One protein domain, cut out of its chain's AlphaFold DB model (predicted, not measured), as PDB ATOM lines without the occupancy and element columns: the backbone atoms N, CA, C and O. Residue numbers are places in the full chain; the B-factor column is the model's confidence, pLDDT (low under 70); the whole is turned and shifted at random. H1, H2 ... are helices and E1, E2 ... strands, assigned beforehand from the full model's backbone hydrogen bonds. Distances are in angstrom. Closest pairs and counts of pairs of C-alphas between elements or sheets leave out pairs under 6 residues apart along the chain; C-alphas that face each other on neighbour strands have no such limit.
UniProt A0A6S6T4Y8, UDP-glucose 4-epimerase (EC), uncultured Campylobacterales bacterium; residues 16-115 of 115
ATOM      1  N   ILE A  16      35.751 -11.681   4.461       87.31
ATOM      2  CA  ILE A  16      35.161 -12.081   3.177       87.31
ATOM      3  C   ILE A  16      34.273 -10.961   2.638       87.31
ATOM      4  O   ILE A  16      34.394 -10.612   1.466       87.31
ATOM      5  N   SER A  17      33.448 -10.346   3.489       85.75
ATOM      6  CA  SER A  17      32.603  -9.217   3.095       85.75
ATOM      7  C   SER A  17      33.416  -7.974   2.729       85.75
ATOM      8  O   SER A  17      33.173  -7.397   1.672       85.75
ATOM      9  N   LEU A  18      34.448  -7.633   3.510       87.31
ATOM     10  CA  LEU A  18      35.388  -6.552   3.188       87.31
ATOM     11  C   LEU A  18      36.020  -6.746   1.802       87.31
ATOM     12  O   LEU A  18      36.108  -5.813   1.005       87.31
ATOM     13  N   PHE A  19      36.473  -7.961   1.487       89.69
ATOM     14  CA  PHE A  19      37.072  -8.238   0.182       89.69
ATOM     15  C   PHE A  19      36.041  -8.229  -0.948       89.69
ATOM     16  O   PHE A  19      36.340  -7.668  -2.002       89.69
ATOM     17  N   LYS A  20      34.825  -8.755  -0.738       87.94
ATOM     18  CA  LYS A  20      33.725  -8.639  -1.714       87.94
ATOM     19  C   LYS A  20      33.420  -7.172  -2.039       87.94
ATOM     20  O   LYS A  20      33.314  -6.821  -3.213       87.94
ATOM     21  N   GLU A  21      33.333  -6.306  -1.032       88.88
ATOM     22  CA  GLU A  21      33.075  -4.875  -1.229       88.88
ATOM     23  C   GLU A  21      34.222  -4.180  -1.973       88.88
ATOM     24  O   GLU A  21      33.993  -3.478  -2.958       88.88
ATOM     25  N   LYS A  22      35.470  -4.439  -1.574       89.69
ATOM     26  CA  LYS A  22      36.648  -3.885  -2.256       89.69
ATOM     27  C   LYS A  22      36.736  -4.314  -3.715       89.69
ATOM     28  O   LYS A  22      37.009  -3.476  -4.570       89.69
ATOM     29  N   MET A  23      36.445  -5.579  -4.019       89.81
ATOM     30  CA  MET A  23      36.384  -6.069  -5.398       89.81
ATOM     31  C   MET A  23      35.289  -5.362  -6.199       89.81
ATOM     32  O   MET A  23      35.541  -4.922  -7.317       89.81
ATOM     33  N   LYS A  24      34.099  -5.182  -5.613       88.44
ATOM     34  CA  LYS A  24      33.000  -4.433  -6.239       88.44
ATOM     35  C   LYS A  24      33.385  -2.976  -6.535       88.44
ATOM     36  O   LYS A  24      32.985  -2.443  -7.568       88.44
ATOM     37  N   ASN A  25      34.176  -2.356  -5.662       89.69
ATOM     38  CA  ASN A  25      34.621  -0.967  -5.791       89.69
ATOM     39  C   ASN A  25      35.944  -0.806  -6.573       89.69
ATOM     40  O   ASN A  25      36.437   0.313  -6.697       89.69
ATOM     41  N   ASN A  26      36.520  -1.888  -7.118       89.00
ATOM     42  CA  ASN A  26      37.850  -1.904  -7.754       89.00
ATOM     43  C   ASN A  26      38.984  -1.370  -6.854       89.00
ATOM     44  O   ASN A  26      39.965  -0.787  -7.324       89.00
ATOM     45  N   GLU A  27      38.864  -1.576  -5.548       90.38
ATOM     46  CA  GLU A  27      39.877  -1.212  -4.566       90.38
ATOM     47  C   GLU A  27      40.902  -2.331  -4.352       90.38
ATOM     48  O   GLU A  27      40.654  -3.512  -4.595       90.38
ATOM     49  N   LYS A  28      42.073  -1.963  -3.821       89.19
ATOM     50  CA  LYS A  28      43.093  -2.937  -3.422       89.19
ATOM     51  C   LYS A  28      42.663  -3.712  -2.176       89.19
ATOM     52  O   LYS A  28      42.137  -3.139  -1.217       89.19
ATOM     53  N   LEU A  29      42.965  -5.008  -2.176       88.38
ATOM     54  CA  LEU A  29      42.779  -5.924  -1.058       88.38
ATOM     55  C   LEU A  29      43.929  -5.747  -0.067       88.38
ATOM     56  O   LEU A  29      45.075  -6.110  -0.337       88.38
ATOM     57  N   THR A  30      43.623  -5.164   1.087       86.31
ATOM     58  CA  THR A  30      44.620  -4.869   2.116       86.31
ATOM     59  C   THR A  30      44.893  -6.092   2.984       86.31
ATOM     60  O   THR A  30      43.981  -6.626   3.619       86.31
ATOM     61  N   VAL A  31      46.155  -6.502   3.071       81.19
ATOM     62  CA  VAL A  31      46.611  -7.653   3.855       81.19
ATOM     63  C   VAL A  31      47.669  -7.191   4.841       81.19
ATOM     64  O   VAL A  31      48.686  -6.625   4.462       81.19
ATOM     65  N   VAL A  32      47.471  -7.467   6.126       77.69
ATOM     66  CA  VAL A  32      48.506  -7.204   7.129       77.69
ATOM     67  C   VAL A  32      49.664  -8.186   6.927       77.69
ATOM     68  O   VAL A  32      49.499  -9.401   7.046       77.69
ATOM     69  N   SER A  33      50.844  -7.642   6.641       63.38
ATOM     70  CA  SER A  33      52.142  -8.304   6.604       63.38
ATOM     71  C   SER A  33      52.461  -8.835   7.991       63.38
ATOM     72  O   SER A  33      53.047  -8.144   8.810       63.38
ATOM     73  N   PHE A  34      51.935 -10.015   8.312       49.84
ATOM     74  CA  PHE A  34      52.629 -11.133   8.949       49.84
ATOM     75  C   PHE A  34      51.578 -12.137   9.446       49.84
ATOM     76  O   PHE A  34      50.971 -11.953  10.505       49.84
ATOM     77  N   ARG A  35      51.383 -13.217   8.677       53.56
ATOM     78  CA  ARG A  35      51.497 -14.637   9.082       53.56
ATOM     79  C   ARG A  35      50.796 -15.525   8.052       53.56
ATOM     80  O   ARG A  35      49.667 -15.267   7.654       53.56
ATOM     81  N   THR A  36      51.430 -16.650   7.737       56.56
ATOM     82  CA  THR A  36      50.875 -17.854   7.080       56.56
ATOM     83  C   THR A  36      49.799 -18.550   7.924       56.56
ATOM     84  O   THR A  36      49.551 -19.746   7.790       56.56
ATOM     85  N   GLN A  37      49.189 -17.815   8.852       67.81
ATOM     86  CA  GLN A  37      48.234 -18.346   9.790       67.81
ATOM     87  C   GLN A  37      47.005 -18.780   9.014       67.81
ATOM     88  O   GLN A  37      46.318 -17.964   8.396       67.81
ATOM     89  N   LYS A  38      46.756 -20.081   9.055       76.50
ATOM     90  CA  LYS A  38      45.573 -20.649   8.450       76.50
ATOM     91  C   LYS A  38      44.389 -20.516   9.402       76.50
ATOM     92  O   LYS A  38      44.532 -20.473  10.633       76.50
ATOM     93  N   ARG A  39      43.219 -20.368   8.803       78.00
ATOM     94  CA  ARG A  39      41.927 -20.303   9.469       78.00
ATOM     95  C   ARG A  39      40.984 -21.234   8.744       78.00
ATOM     96  O   ARG A  39      41.026 -21.326   7.518       78.00
ATOM     97  N   ASN A  40      40.128 -21.880   9.518       82.44
ATOM     98  CA  ASN A  40      39.087 -22.716   8.964       82.44
ATOM     99  C   ASN A  40      37.880 -21.823   8.697       82.44
ATOM    100  O   ASN A  40      37.369 -21.140   9.591       82.44
ATOM    101  N   PHE A  41      37.486 -21.760   7.432       82.19
ATOM    102  CA  PHE A  41      36.348 -20.971   6.994       82.19
ATOM    103  C   PHE A  41      35.165 -21.921   6.855       82.19
ATOM    104  O   PHE A  41      35.123 -22.736   5.942       82.19
ATOM    105  N   THR A  42      34.218 -21.820   7.782       83.62
ATOM    106  CA  THR A  42      32.986 -22.621   7.784       83.62
ATOM    107  C   THR A  42      31.807 -21.755   7.357       83.62
ATOM    108  O   THR A  42      31.692 -20.619   7.835       83.62
ATOM    109  N   HIS A  43      30.952 -22.270   6.475       85.94
ATOM    110  CA  HIS A  43      29.721 -21.587   6.093       85.94
ATOM    111  C   HIS A  43      28.701 -21.620   7.240       85.94
ATOM    112  O   HIS A  43      28.677 -22.572   8.024       85.94
ATOM    113  N   ILE A  44      27.852 -20.594   7.343       84.62
ATOM    114  CA  ILE A  44      26.803 -20.517   8.370       84.62
ATOM    115  C   ILE A  44      25.830 -21.693   8.297       84.62
ATOM    116  O   ILE A  44      25.489 -22.251   9.336       84.62
ATOM    117  N   ASP A  45      25.451 -22.130   7.097       83.38
ATOM    118  CA  ASP A  45      24.501 -23.236   6.951       83.38
ATOM    119  C   ASP A  45      25.115 -24.578   7.363       83.38
ATOM    120  O   ASP A  45      24.419 -25.423   7.920       83.38
ATOM    121  N   ASP A  46      26.424 -24.771   7.163       82.69
ATOM    122  CA  ASP A  46      27.117 -25.968   7.657       82.69
ATOM    123  C   ASP A  46      27.154 -25.980   9.193       82.69
ATOM    124  O   ASP A  46      26.905 -27.016   9.802       82.69
ATOM    125  N   ILE A  47      27.362 -24.815   9.820       82.00
ATOM    126  CA  ILE A  47      27.302 -24.659  11.283       82.00
ATOM    127  C   ILE A  47      25.896 -24.967  11.816       82.00
ATOM    128  O   ILE A  47      25.765 -25.670  12.814       82.00
ATOM    129  N   ILE A  48      24.845 -24.450  11.170       81.69
ATOM    130  CA  ILE A  48      23.453 -24.691  11.582       81.69
ATOM    131  C   ILE A  48      23.117 -26.182  11.469       81.69
ATOM    132  O   ILE A  48      22.560 -26.752  12.404       81.69
ATOM    133  N   ASN A  49      23.489 -26.822  10.358       79.69
ATOM    134  CA  ASN A  49      23.263 -28.254  10.161       79.69
ATOM    135  C   ASN A  49      23.985 -29.098  11.222       79.69
ATOM    136  O   ASN A  49      23.409 -30.055  11.735       79.69
ATOM    137  N   GLU A  50      25.221 -28.737  11.575       76.38
ATOM    138  CA  GLU A  50      25.985 -29.439  12.609       76.38
ATOM    139  C   GLU A  50      25.389 -29.219  14.008       76.38
ATOM    140  O   GLU A  50      25.232 -30.181  14.753       76.38
ATOM    141  N   LEU A  51      24.955 -28.000  14.347       77.31
ATOM    142  CA  LEU A  51      24.263 -27.716  15.613       77.31
ATOM    143  C   LEU A  51      22.990 -28.556  15.787       77.31
ATOM    144  O   LEU A  51      22.722 -29.043  16.883       77.31
ATOM    145  N   VAL A  52      22.224 -28.758  14.710       75.38
ATOM    146  CA  VAL A  52      21.024 -29.613  14.732       75.38
ATOM    147  C   VAL A  52      21.385 -31.085  14.975       75.38
ATOM    148  O   VAL A  52      20.633 -31.789  15.645       75.38
ATOM    149  N   LEU A  53      22.528 -31.554  14.461       70.94
ATOM    150  CA  LEU A  53      23.008 -32.933  14.629       70.94
ATOM    151  C   LEU A  53      23.623 -33.200  16.006       70.94
ATOM    152  O   LEU A  53      23.471 -34.298  16.534       70.94
ATOM    153  N   VAL A  54      24.322 -32.216  16.578       69.00
ATOM    154  CA  VAL A  54      25.017 -32.357  17.865       69.00
ATOM    155  C   VAL A  54      24.028 -32.561  19.013       69.00
ATOM    156  O   VAL A  54      24.393 -33.227  19.977       69.00
ATOM    157  N   GLY A  55      22.781 -32.083  18.884       63.69
ATOM    158  CA  GLY A  55      21.661 -32.372  19.789       63.69
ATOM    159  C   GLY A  55      21.860 -31.828  21.209       63.69
ATOM    160  O   GLY A  55      21.159 -30.900  21.595       63.69
ATOM    161  N   GLU A  56      22.819 -32.395  21.955       57.75
ATOM    162  CA  GLU A  56      23.184 -32.124  23.359       57.75
ATOM    163  C   GLU A  56      24.655 -32.519  23.695       57.75
ATOM    164  O   GLU A  56      24.936 -33.108  24.738       57.75
ATOM    165  N   GLY A  57      25.622 -32.275  22.805       54.56
ATOM    166  CA  GLY A  57      27.041 -32.596  23.041       54.56
ATOM    167  C   GLY A  57      27.895 -31.402  23.491       54.56
ATOM    168  O   GLY A  57      28.030 -30.435  22.743       54.56
ATOM    169  N   ASP A  58      28.547 -31.490  24.656       59.81
ATOM    170  CA  ASP A  58      29.546 -30.510  25.114       59.81
ATOM    171  C   ASP A  58      30.955 -30.845  24.591       59.81
ATOM    172  O   ASP A  58      31.383 -31.998  24.600       59.81
ATOM    173  N   GLY A  59      31.714 -29.823  24.178       63.44
ATOM    174  CA  GLY A  59      33.135 -29.953  23.816       63.44
ATOM    175  C   GLY A  59      33.445 -30.222  22.337       63.44
ATOM    176  O   GLY A  59      34.621 -30.300  21.982       63.44
ATOM    177  N   PHE A  60      32.439 -30.298  21.462       68.75
ATOM    178  CA  PHE A  60      32.655 -30.493  20.024       68.75
ATOM    179  C   PHE A  60      33.055 -29.196  19.307       68.75
ATOM    180  O   PHE A  60      32.471 -28.130  19.515       68.75
ATOM    181  N   CYS A  61      34.057 -29.290  18.431       67.38
ATOM    182  CA  CYS A  61      34.466 -28.191  17.560       67.38
ATOM    183  C   CYS A  61      33.747 -28.281  16.212       67.38
ATOM    184  O   CYS A  61      34.089 -29.120  15.384       67.38
ATOM    185  N   ILE A  62      32.826 -27.350  15.978       72.94
ATOM    186  CA  ILE A  62      32.130 -27.168  14.701       72.94
ATOM    187  C   ILE A  62      33.031 -26.380  13.754       72.94
ATOM    188  O   ILE A  62      33.372 -25.216  14.008       72.94
ATOM    189  N   GLY A  63      33.438 -26.987  12.641       71.81
ATOM    190  CA  GLY A  63      34.286 -26.291  11.684       71.81
ATOM    191  C   GLY A  63      34.696 -27.086  10.455       71.81
ATOM    192  O   GLY A  63      34.909 -28.291  10.511       71.81
ATOM    193  N   SER A  64      34.874 -26.386   9.331       74.69
ATOM    194  CA  SER A  64      35.412 -27.005   8.119       74.69
ATOM    195  C   SER A  64      36.825 -27.537   8.365       74.69
ATOM    196  O   SER A  64      37.622 -26.895   9.049       74.69
ATOM    197  N   SER A  65      37.167 -28.691   7.783       72.81
ATOM    198  CA  SER A  65      38.558 -29.166   7.747       72.81
ATOM    199  C   SER A  65      39.423 -28.393   6.747       72.81
ATOM    200  O   SER A  65      40.647 -28.515   6.772       72.81
ATOM    201  N   GLU A  66      38.811 -27.597   5.867       78.38
ATOM    202  CA  GLU A  66      39.543 -26.735   4.947       78.38
ATOM    203  C   GLU A  66      40.130 -25.538   5.689       78.38
ATOM    204  O   GLU A  66      39.434 -24.789   6.379       78.38
ATOM    205  N   SER A  67      41.437 -25.352   5.526       80.75
ATOM    206  CA  SER A  67      42.188 -24.311   6.212       80.75
ATOM    207  C   SER A  67      42.925 -23.452   5.197       80.75
ATOM    208  O   SER A  67      43.808 -23.937   4.483       80.75
ATOM    209  N   TYR A  68      42.588 -22.166   5.162       84.38
ATOM    210  CA  TYR A  68      43.142 -21.206   4.213       84.38
ATOM    211  C   TYR A  68      43.919 -20.120   4.941       84.38
ATOM    212  O   TYR A  68      43.521 -19.650   6.010       84.38
ATOM    213  N   SER A  69      45.041 -19.705   4.361       85.69
ATOM    214  CA  SER A  69      45.689 -18.459   4.755       85.69
ATOM    215  C   SER A  69      44.964 -17.269   4.128       85.69
ATOM    216  O   SER A  69      44.276 -17.399   3.117       85.69
ATOM    217  N   ILE A  70      45.169 -16.074   4.678       83.38
ATOM    218  CA  ILE A  70      44.629 -14.833   4.100       83.38
ATOM    219  C   ILE A  70      45.122 -14.630   2.658       83.38
ATOM    220  O   ILE A  70      44.382 -14.135   1.817       83.38
ATOM    221  N   ILE A  71      46.345 -15.073   2.347       83.06
ATOM    222  CA  ILE A  71      46.909 -15.016   0.992       83.06
ATOM    223  C   ILE A  71      46.124 -15.919   0.036       83.06
ATOM    224  O   ILE A  71      45.882 -15.528  -1.102       83.06
ATOM    225  N   ASP A  72      45.716 -17.109   0.485       86.25
ATOM    226  CA  ASP A  72      44.910 -18.018  -0.337       86.25
ATOM    227  C   ASP A  72      43.556 -17.384  -0.660       86.25
ATOM    228  O   ASP A  72      43.143 -17.400  -1.815       86.25
ATOM    229  N   ILE A  73      42.925 -16.729   0.322       87.31
ATOM    230  CA  ILE A  73      41.672 -15.991   0.115       87.31
ATOM    231  C   ILE A  73      41.850 -14.887  -0.926       87.31
ATOM    232  O   ILE A  73      41.076 -14.789  -1.871       87.31
ATOM    233  N   VAL A  74      42.898 -14.074  -0.803       86.00
ATOM    234  CA  VAL A  74      43.163 -12.991  -1.759       86.00
ATOM    235  C   VAL A  74      43.394 -13.524  -3.175       86.00
ATOM    236  O   VAL A  74      42.883 -12.954  -4.136       86.00
ATOM    237  N   LYS A  75      44.101 -14.652  -3.313       86.44
ATOM    238  CA  LYS A  75      44.268 -15.336  -4.604       86.44
ATOM    239  C   LYS A  75      42.943 -15.841  -5.175       86.44
ATOM    240  O   LYS A  75      42.788 -15.810  -6.389       86.44
ATOM    241  N   MET A  76      42.007 -16.290  -4.334       88.81
ATOM    242  CA  MET A  76      40.666 -16.689  -4.783       88.81
ATOM    243  C   MET A  76      39.873 -15.504  -5.339       88.81
ATOM    244  O   MET A  76      39.170 -15.674  -6.326       88.81
ATOM    245  N   PHE A  77      40.018 -14.313  -4.750       87.00
ATOM    246  CA  PHE A  77      39.385 -13.091  -5.256       87.00
ATOM    247  C   PHE A  77      40.065 -12.522  -6.512       87.00
ATOM    248  O   PHE A  77      39.418 -11.830  -7.290       87.00
ATOM    249  N   GLY A  78      41.361 -12.776  -6.722       86.44
ATOM    250  CA  GLY A  78      42.090 -12.315  -7.912       86.44
ATOM    251  C   GLY A  78      42.359 -10.802  -7.973       86.44
ATOM    252  O   GLY A  78      42.726 -10.292  -9.029       86.44
ATOM    253  N   GLY A  79      42.180 -10.076  -6.864       79.31
ATOM    254  CA  GLY A  79      42.380  -8.626  -6.788       79.31
ATOM    255  C   GLY A  79      43.832  -8.188  -6.562       79.31
ATOM    256  O   GLY A  79      44.694  -8.966  -6.150       79.31
ATOM    257  N   ASN A  80      44.097  -6.896  -6.782       84.12
ATOM    258  CA  ASN A  80      45.393  -6.281  -6.473       84.12
ATOM    259  C   ASN A  80      45.612  -6.209  -4.958       84.12
ATOM    260  O   ASN A  80      44.726  -5.780  -4.221       84.12
ATOM    261  N   ILE A  81      46.808  -6.578  -4.500       85.06
ATOM    262  CA  ILE A  81      47.129  -6.692  -3.072       85.06
ATOM    263  C   ILE A  81      47.877  -5.451  -2.592       85.06
ATOM    264  O   ILE A  81      48.806  -4.981  -3.248       85.06
ATOM    265  N   GLU A  82      47.517  -4.964  -1.411       86.94
ATOM    266  CA  GLU A  82      48.276  -3.962  -0.667       86.94
ATOM    267  C   GLU A  82      48.713  -4.535   0.684       86.94
ATOM    268  O   GLU A  82      47.885  -4.959   1.488       86.94
ATOM    269  N   MET A  83      50.022  -4.567   0.939       83.75
ATOM    270  CA  MET A  83      50.572  -5.099   2.186       83.75
ATOM    271  C   MET A  83      50.684  -3.986   3.236       83.75
ATOM    272  O   MET A  83      51.348  -2.983   2.999       83.75
ATOM    273  N   LEU A  84      50.064  -4.179   4.401       82.50
ATOM    274  CA  LEU A  84      50.131  -3.276   5.559       82.50
ATOM    275  C   LEU A  84      51.128  -3.791   6.607       82.50
ATOM    276  O   LEU A  84      51.353  -4.992   6.687       82.50
ATOM    277  N   ASP A  85      51.667  -2.937   7.474       79.06
ATOM    278  CA  ASP A  85      52.591  -3.369   8.536       79.06
ATOM    279  C   ASP A  85      51.935  -4.254   9.614       79.06
ATOM    280  O   ASP A  85      50.746  -4.131   9.930       79.06
ATOM    281  N   SER A  86      52.730  -5.146  10.219       69.62
ATOM    282  CA  SER A  86      52.277  -6.101  11.242       69.62
ATOM    283  C   SER A  86      51.686  -5.415  12.484       69.62
ATOM    284  O   SER A  86      52.220  -4.419  12.976       69.62
ATOM    285  N   ARG A  87      50.618  -5.984  13.061       68.44
ATOM    286  CA  ARG A  87      50.014  -5.499  14.317       68.44
ATOM    287  C   ARG A  87      50.482  -6.342  15.515       68.44
ATOM    288  O   ARG A  87      50.443  -7.573  15.464       68.44
ATOM    289  N   LYS A  88      50.905  -5.699  16.615       55.22
ATOM    290  CA  LYS A  88      51.261  -6.375  17.883       55.22
ATOM    291  C   LYS A  88      49.995  -6.954  18.535       55.22
ATOM    292  O   LYS A  88      49.086  -6.199  18.854       55.22
ATOM    293  N   GLY A  89      49.939  -8.276  18.731       60.84
ATOM    294  CA  GLY A  89      48.817  -8.957  19.405       60.84
ATOM    295  C   GLY A  89      48.372 -10.300  18.806       60.84
ATOM    296  O   GLY A  89      47.512 -10.965  19.379       60.84
ATOM    297  N   ASN A  90      48.945 -10.738  17.680       56.38
ATOM    298  CA  ASN A  90      48.516 -11.978  17.022       56.38
ATOM    299  C   ASN A  90      48.912 -13.238  17.816       56.38
ATOM    300  O   ASN A  90      50.095 -13.568  17.920       56.38
ATOM    301  N   ARG A  91      47.907 -13.979  18.312       56.50
ATOM    302  CA  ARG A  91      48.079 -15.337  18.855       56.50
ATOM    303  C   ARG A  91      48.618 -16.260  17.760       56.50
ATOM    304  O   ARG A  91      48.076 -16.288  16.652       56.50
ATOM    305  N   MET A  92      49.674 -17.012  18.067       48.94
ATOM    306  CA  MET A  92      50.099 -18.146  17.242       48.94
ATOM    307  C   MET A  92      48.992 -19.203  17.331       48.94
ATOM    308  O   MET A  92      48.402 -19.373  18.390       48.94
ATOM    309  N   SER A  93      48.598 -19.772  16.197       52.56
ATOM    310  CA  SER A  93      47.426 -20.648  16.050       52.56
ATOM    311  C   SER A  93      47.280 -21.689  17.166       52.56
ATOM    312  O   SER A  93      48.272 -22.272  17.586       52.56
ATOM    313  N   VAL A  94      46.039 -21.955  17.578       51.16
ATOM    314  CA  VAL A  94      45.687 -23.155  18.345       51.16
ATOM    315  C   VAL A  94      45.328 -24.233  17.326       51.16
ATOM    316  O   VAL A  94      44.594 -23.951  16.377       51.16
ATOM    317  N   GLU A  95      45.898 -25.421  17.476       49.16
ATOM    318  CA  GLU A  95      45.499 -26.594  16.704       49.16
ATOM    319  C   GLU A  95      44.051 -26.932  17.073       49.16
ATOM    320  O   GLU A  95      43.735 -27.139  18.243       49.16
ATOM    321  N   VAL A  96      43.149 -26.883  16.093       55.75
ATOM    322  CA  VAL A  96      41.741 -27.224  16.312       55.75
ATOM    323  C   VAL A  96      41.601 -28.712  16.029       55.75
ATOM    324  O   VAL A  96      41.688 -29.131  14.875       55.75
ATOM    325  N   ILE A  97      41.408 -29.508  17.079       56.59
ATOM    326  CA  ILE A  97      41.009 -30.908  16.940       56.59
ATOM    327  C   ILE A  97      39.529 -30.891  16.556       56.59
ATOM    328  O   ILE A  97      38.665 -30.612  17.382       56.59
ATOM    329  N   ILE A  98      39.246 -31.121  15.276       58.44
ATOM    330  CA  ILE A  98      37.878 -31.290  14.786       58.44
ATOM    331  C   ILE A  98      37.555 -32.776  14.922       58.44
ATOM    332  O   ILE A  98      37.924 -33.576  14.059       58.44
ATOM    333  N   GLU A  99      36.901 -33.159  16.016       56.53
ATOM    334  CA  GLU A  99      36.255 -34.468  16.090       56.53
ATOM    335  C   GLU A  99      35.058 -34.466  15.141       56.53
ATOM    336  O   GLU A  99      34.021 -33.860  15.399       56.53
ATOM    337  N   LYS A 100      35.232 -35.114  13.988       55.34
ATOM    338  CA  LYS A 100      34.176 -35.242  12.987       55.34
ATOM    339  C   LYS A 100      33.129 -36.224  13.497       55.34
ATOM    340  O   LYS A 100      33.358 -37.430  13.482       55.34
ATOM    341  N   LEU A 101      31.946 -35.724  13.837       57.94
ATOM    342  CA  LEU A 101      30.755 -36.540  14.107       57.94
ATOM    343  C   LEU A 101      30.136 -37.125  12.816       57.94
ATOM    344  O   LEU A 101      28.923 -37.145  12.649       57.94
ATOM    345  N   GLY A 102      30.967 -37.572  11.866       58.31
ATOM    346  CA  GLY A 102      30.516 -38.168  10.600       58.31
ATOM    347  C   GLY A 102      29.822 -37.202   9.630       58.31
ATOM    348  O   GLY A 102      29.186 -37.655   8.683       58.31
ATOM    349  N   TRP A 103      29.926 -35.891   9.851       66.00
ATOM    350  CA  TRP A 103      29.323 -34.878   8.989       66.00
ATOM    351  C   TRP A 103      30.284 -34.417   7.882       66.00
ATOM    352  O   TRP A 103      31.511 -34.470   8.017       66.00
ATOM    353  N   GLU A 104      29.706 -33.948   6.776       68.12
ATOM    354  CA  GLU A 104      30.430 -33.446   5.609       68.12
ATOM    355  C   GLU A 104      30.101 -31.970   5.371       68.12
ATOM    356  O   GLU A 104      28.934 -31.573   5.367       68.12
ATOM    357  N   VAL A 105      31.142 -31.160   5.157       74.94
ATOM    358  CA  VAL A 105      31.024 -29.754   4.749       74.94
ATOM    359  C   VAL A 105      30.418 -29.714   3.349       74.94
ATOM    360  O   VAL A 105      30.980 -30.304   2.428       74.94
ATOM    361  N   LYS A 106      29.288 -29.019   3.181       80.88
ATOM    362  CA  LYS A 106      28.603 -28.921   1.882       80.88
ATOM    363  C   LYS A 106      28.929 -27.635   1.136       80.88
ATOM    364  O   LYS A 106      28.811 -27.607  -0.085       80.88
ATOM    365  N   HIS A 107      29.342 -26.587   1.848       82.75
ATOM    366  CA  HIS A 107      29.602 -25.282   1.256       82.75
ATOM    367  C   HIS A 107      31.105 -25.000   1.223       82.75
ATOM    368  O   HIS A 107      31.764 -24.826   2.253       82.75
ATOM    369  N   ILE A 108      31.647 -24.942   0.008       84.38
ATOM    370  CA  ILE A 108      33.060 -24.667  -0.242       84.38
ATOM    371  C   ILE A 108      33.246 -23.160  -0.420       84.38
ATOM    372  O   ILE A 108      32.532 -22.504  -1.182       84.38
ATOM    373  N   LEU A 109      34.258 -22.602   0.248       83.75
ATOM    374  CA  LEU A 109      34.483 -21.152   0.277       83.75
ATOM    375  C   LEU A 109      34.696 -20.560  -1.119       83.75
ATOM    376  O   LEU A 109      34.246 -19.452  -1.407       83.75
ATOM    377  N   LYS A 110      35.379 -21.302  -1.992       83.94
ATOM    378  CA  LYS A 110      35.643 -20.880  -3.368       83.94
ATOM    379  C   LYS A 110      34.351 -20.652  -4.157       83.94
ATOM    380  O   LYS A 110      34.281 -19.691  -4.917       83.94
ATOM    381  N   ASP A 111      33.344 -21.496  -3.962       84.75
ATOM    382  CA  ASP A 111      32.072 -21.385  -4.679       84.75
ATOM    383  C   ASP A 111      31.294 -20.158  -4.193       84.75
ATOM    384  O   ASP A 111      30.788 -19.386  -5.000       84.75
ATOM    385  N   TYR A 112      31.319 -19.898  -2.883       83.50
ATOM    386  CA  TYR A 112      30.718 -18.703  -2.289       83.50
ATOM    387  C   TYR A 112      31.399 -17.385  -2.695       83.50
ATOM    388  O   TYR A 112      30.769 -16.328  -2.676       83.50
ATOM    389  N   ILE A 113      32.697 -17.407  -3.013       84.50
ATOM    390  CA  ILE A 113      33.418 -16.222  -3.505       84.50
ATOM    391  C   ILE A 113      33.047 -15.914  -4.964       84.50
ATOM    392  O   ILE A 113      32.999 -14.742  -5.328       84.50
ATOM    393  N   ASN A 114      32.797 -16.943  -5.779       78.00
ATOM    394  CA  ASN A 114      32.521 -16.801  -7.214       78.00
ATOM    395  C   ASN A 114      31.039 -16.571  -7.559       78.00
ATOM    396  O   ASN A 114      30.755 -16.178  -8.690       78.00
ATOM    397  N   GLY A 115      30.121 -16.861  -6.631       67.38
ATOM    398  CA  GLY A 115      28.683 -16.578  -6.743       67.38
ATOM    399  C   GLY A 115      28.301 -15.226  -6.153       67.38
ATOM    400  O   GLY A 115      27.449 -14.561  -6.781       67.38
TER     401      GLY A 115
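What this domain is: This is residues 16 to 115 of the 115 residues of the protein "UDP-glucose 4-epimerase (EC)" of uncultured Campylobacterales bacterium (UniProt A0A6S6T4Y8). The model is an open, flat frame: at one end H1 and H3 lie next to a small pair of parallel strands, E1 and E4, while H2 makes the other end and no helix touches it. Between these ends the short antiparallel pair E2 and E3 lies nearest to the mean of the C-alphas, and the unnamed stretch of residues 85 to 108 runs from E4 toward the end with H2 and back to H4. The printed part has 100 residues, with four named helices and four named strands in the order H1 E1 E2 H2 E3 H3 E4 H4. Its class is mixed, helices and strands, with 48 residues, under half, in named elements. It is loose, with a radius of gyration of the C-alphas of 15.8 A and spans of 44 by 33 by 15 A.

How they stand to each other: H1, residues 16 to 24, comes closest to E1, residues 29 to 32, at the C-alphas of Phe 19 and Leu 29, 6.3 A apart. E1 is the parallel neighbour of E4, residues 81 to 84, with 31 degrees between their directions; N 31 and O 82 are 2.8 A apart, within hydrogen-bond range. E2, residues 38 to 40, is the antiparallel neighbour of E3, residues 67 to 69, at 138 degrees; N 39 and O 68, within hydrogen-bond range, are 2.9 A apart. H2, residues 44 to 54, is apart from H1, E1 and E4. H3, residues 70 to 77, only just touches H1, with 3 pairs of C-alphas within 8 A, the closest those of Met 23 and Phe 77 at 7.6 A; they run the same way at a steep tilt of 42 degrees. H4, residues 109 to 114, only just touches H3, with 3 such pairs, the closest C-alphas being those of Met 76 and Lys 110 at 6.7 A. H2 is apart from H3 and H4. In H1, H2, H3 and H4 every O i to N i+4 pair is within hydrogen-bond range.

Where its parts are: H1 begins at C-alpha 16, (35.161, -12.081, 3.177), and is 12.3 A long from first to last C-alpha. E1 measures 10.1 A, E2 6.8 A, H2 15.3 A, E3 7.0 A, H3 10.9 A, E4 9.8 A and H4 8.9 A. H2 ends at C-alpha 54, (25.017, -32.357, 17.865), and H4 at C-alpha 114, (32.521, -16.801, -7.214).

The domain as a whole: The two C-alphas farthest apart, those of Asn 26 and Glu 56, are 45.8 A apart. The printed part has no cut. The links from H2 to E3, 12 residues, and from E4 to H4, 24 residues, are long. The mean pLDDT of the printed part is 75.3; it is under 70 in residues 33 to 37, 54 to 61, 86 to 104 and 115.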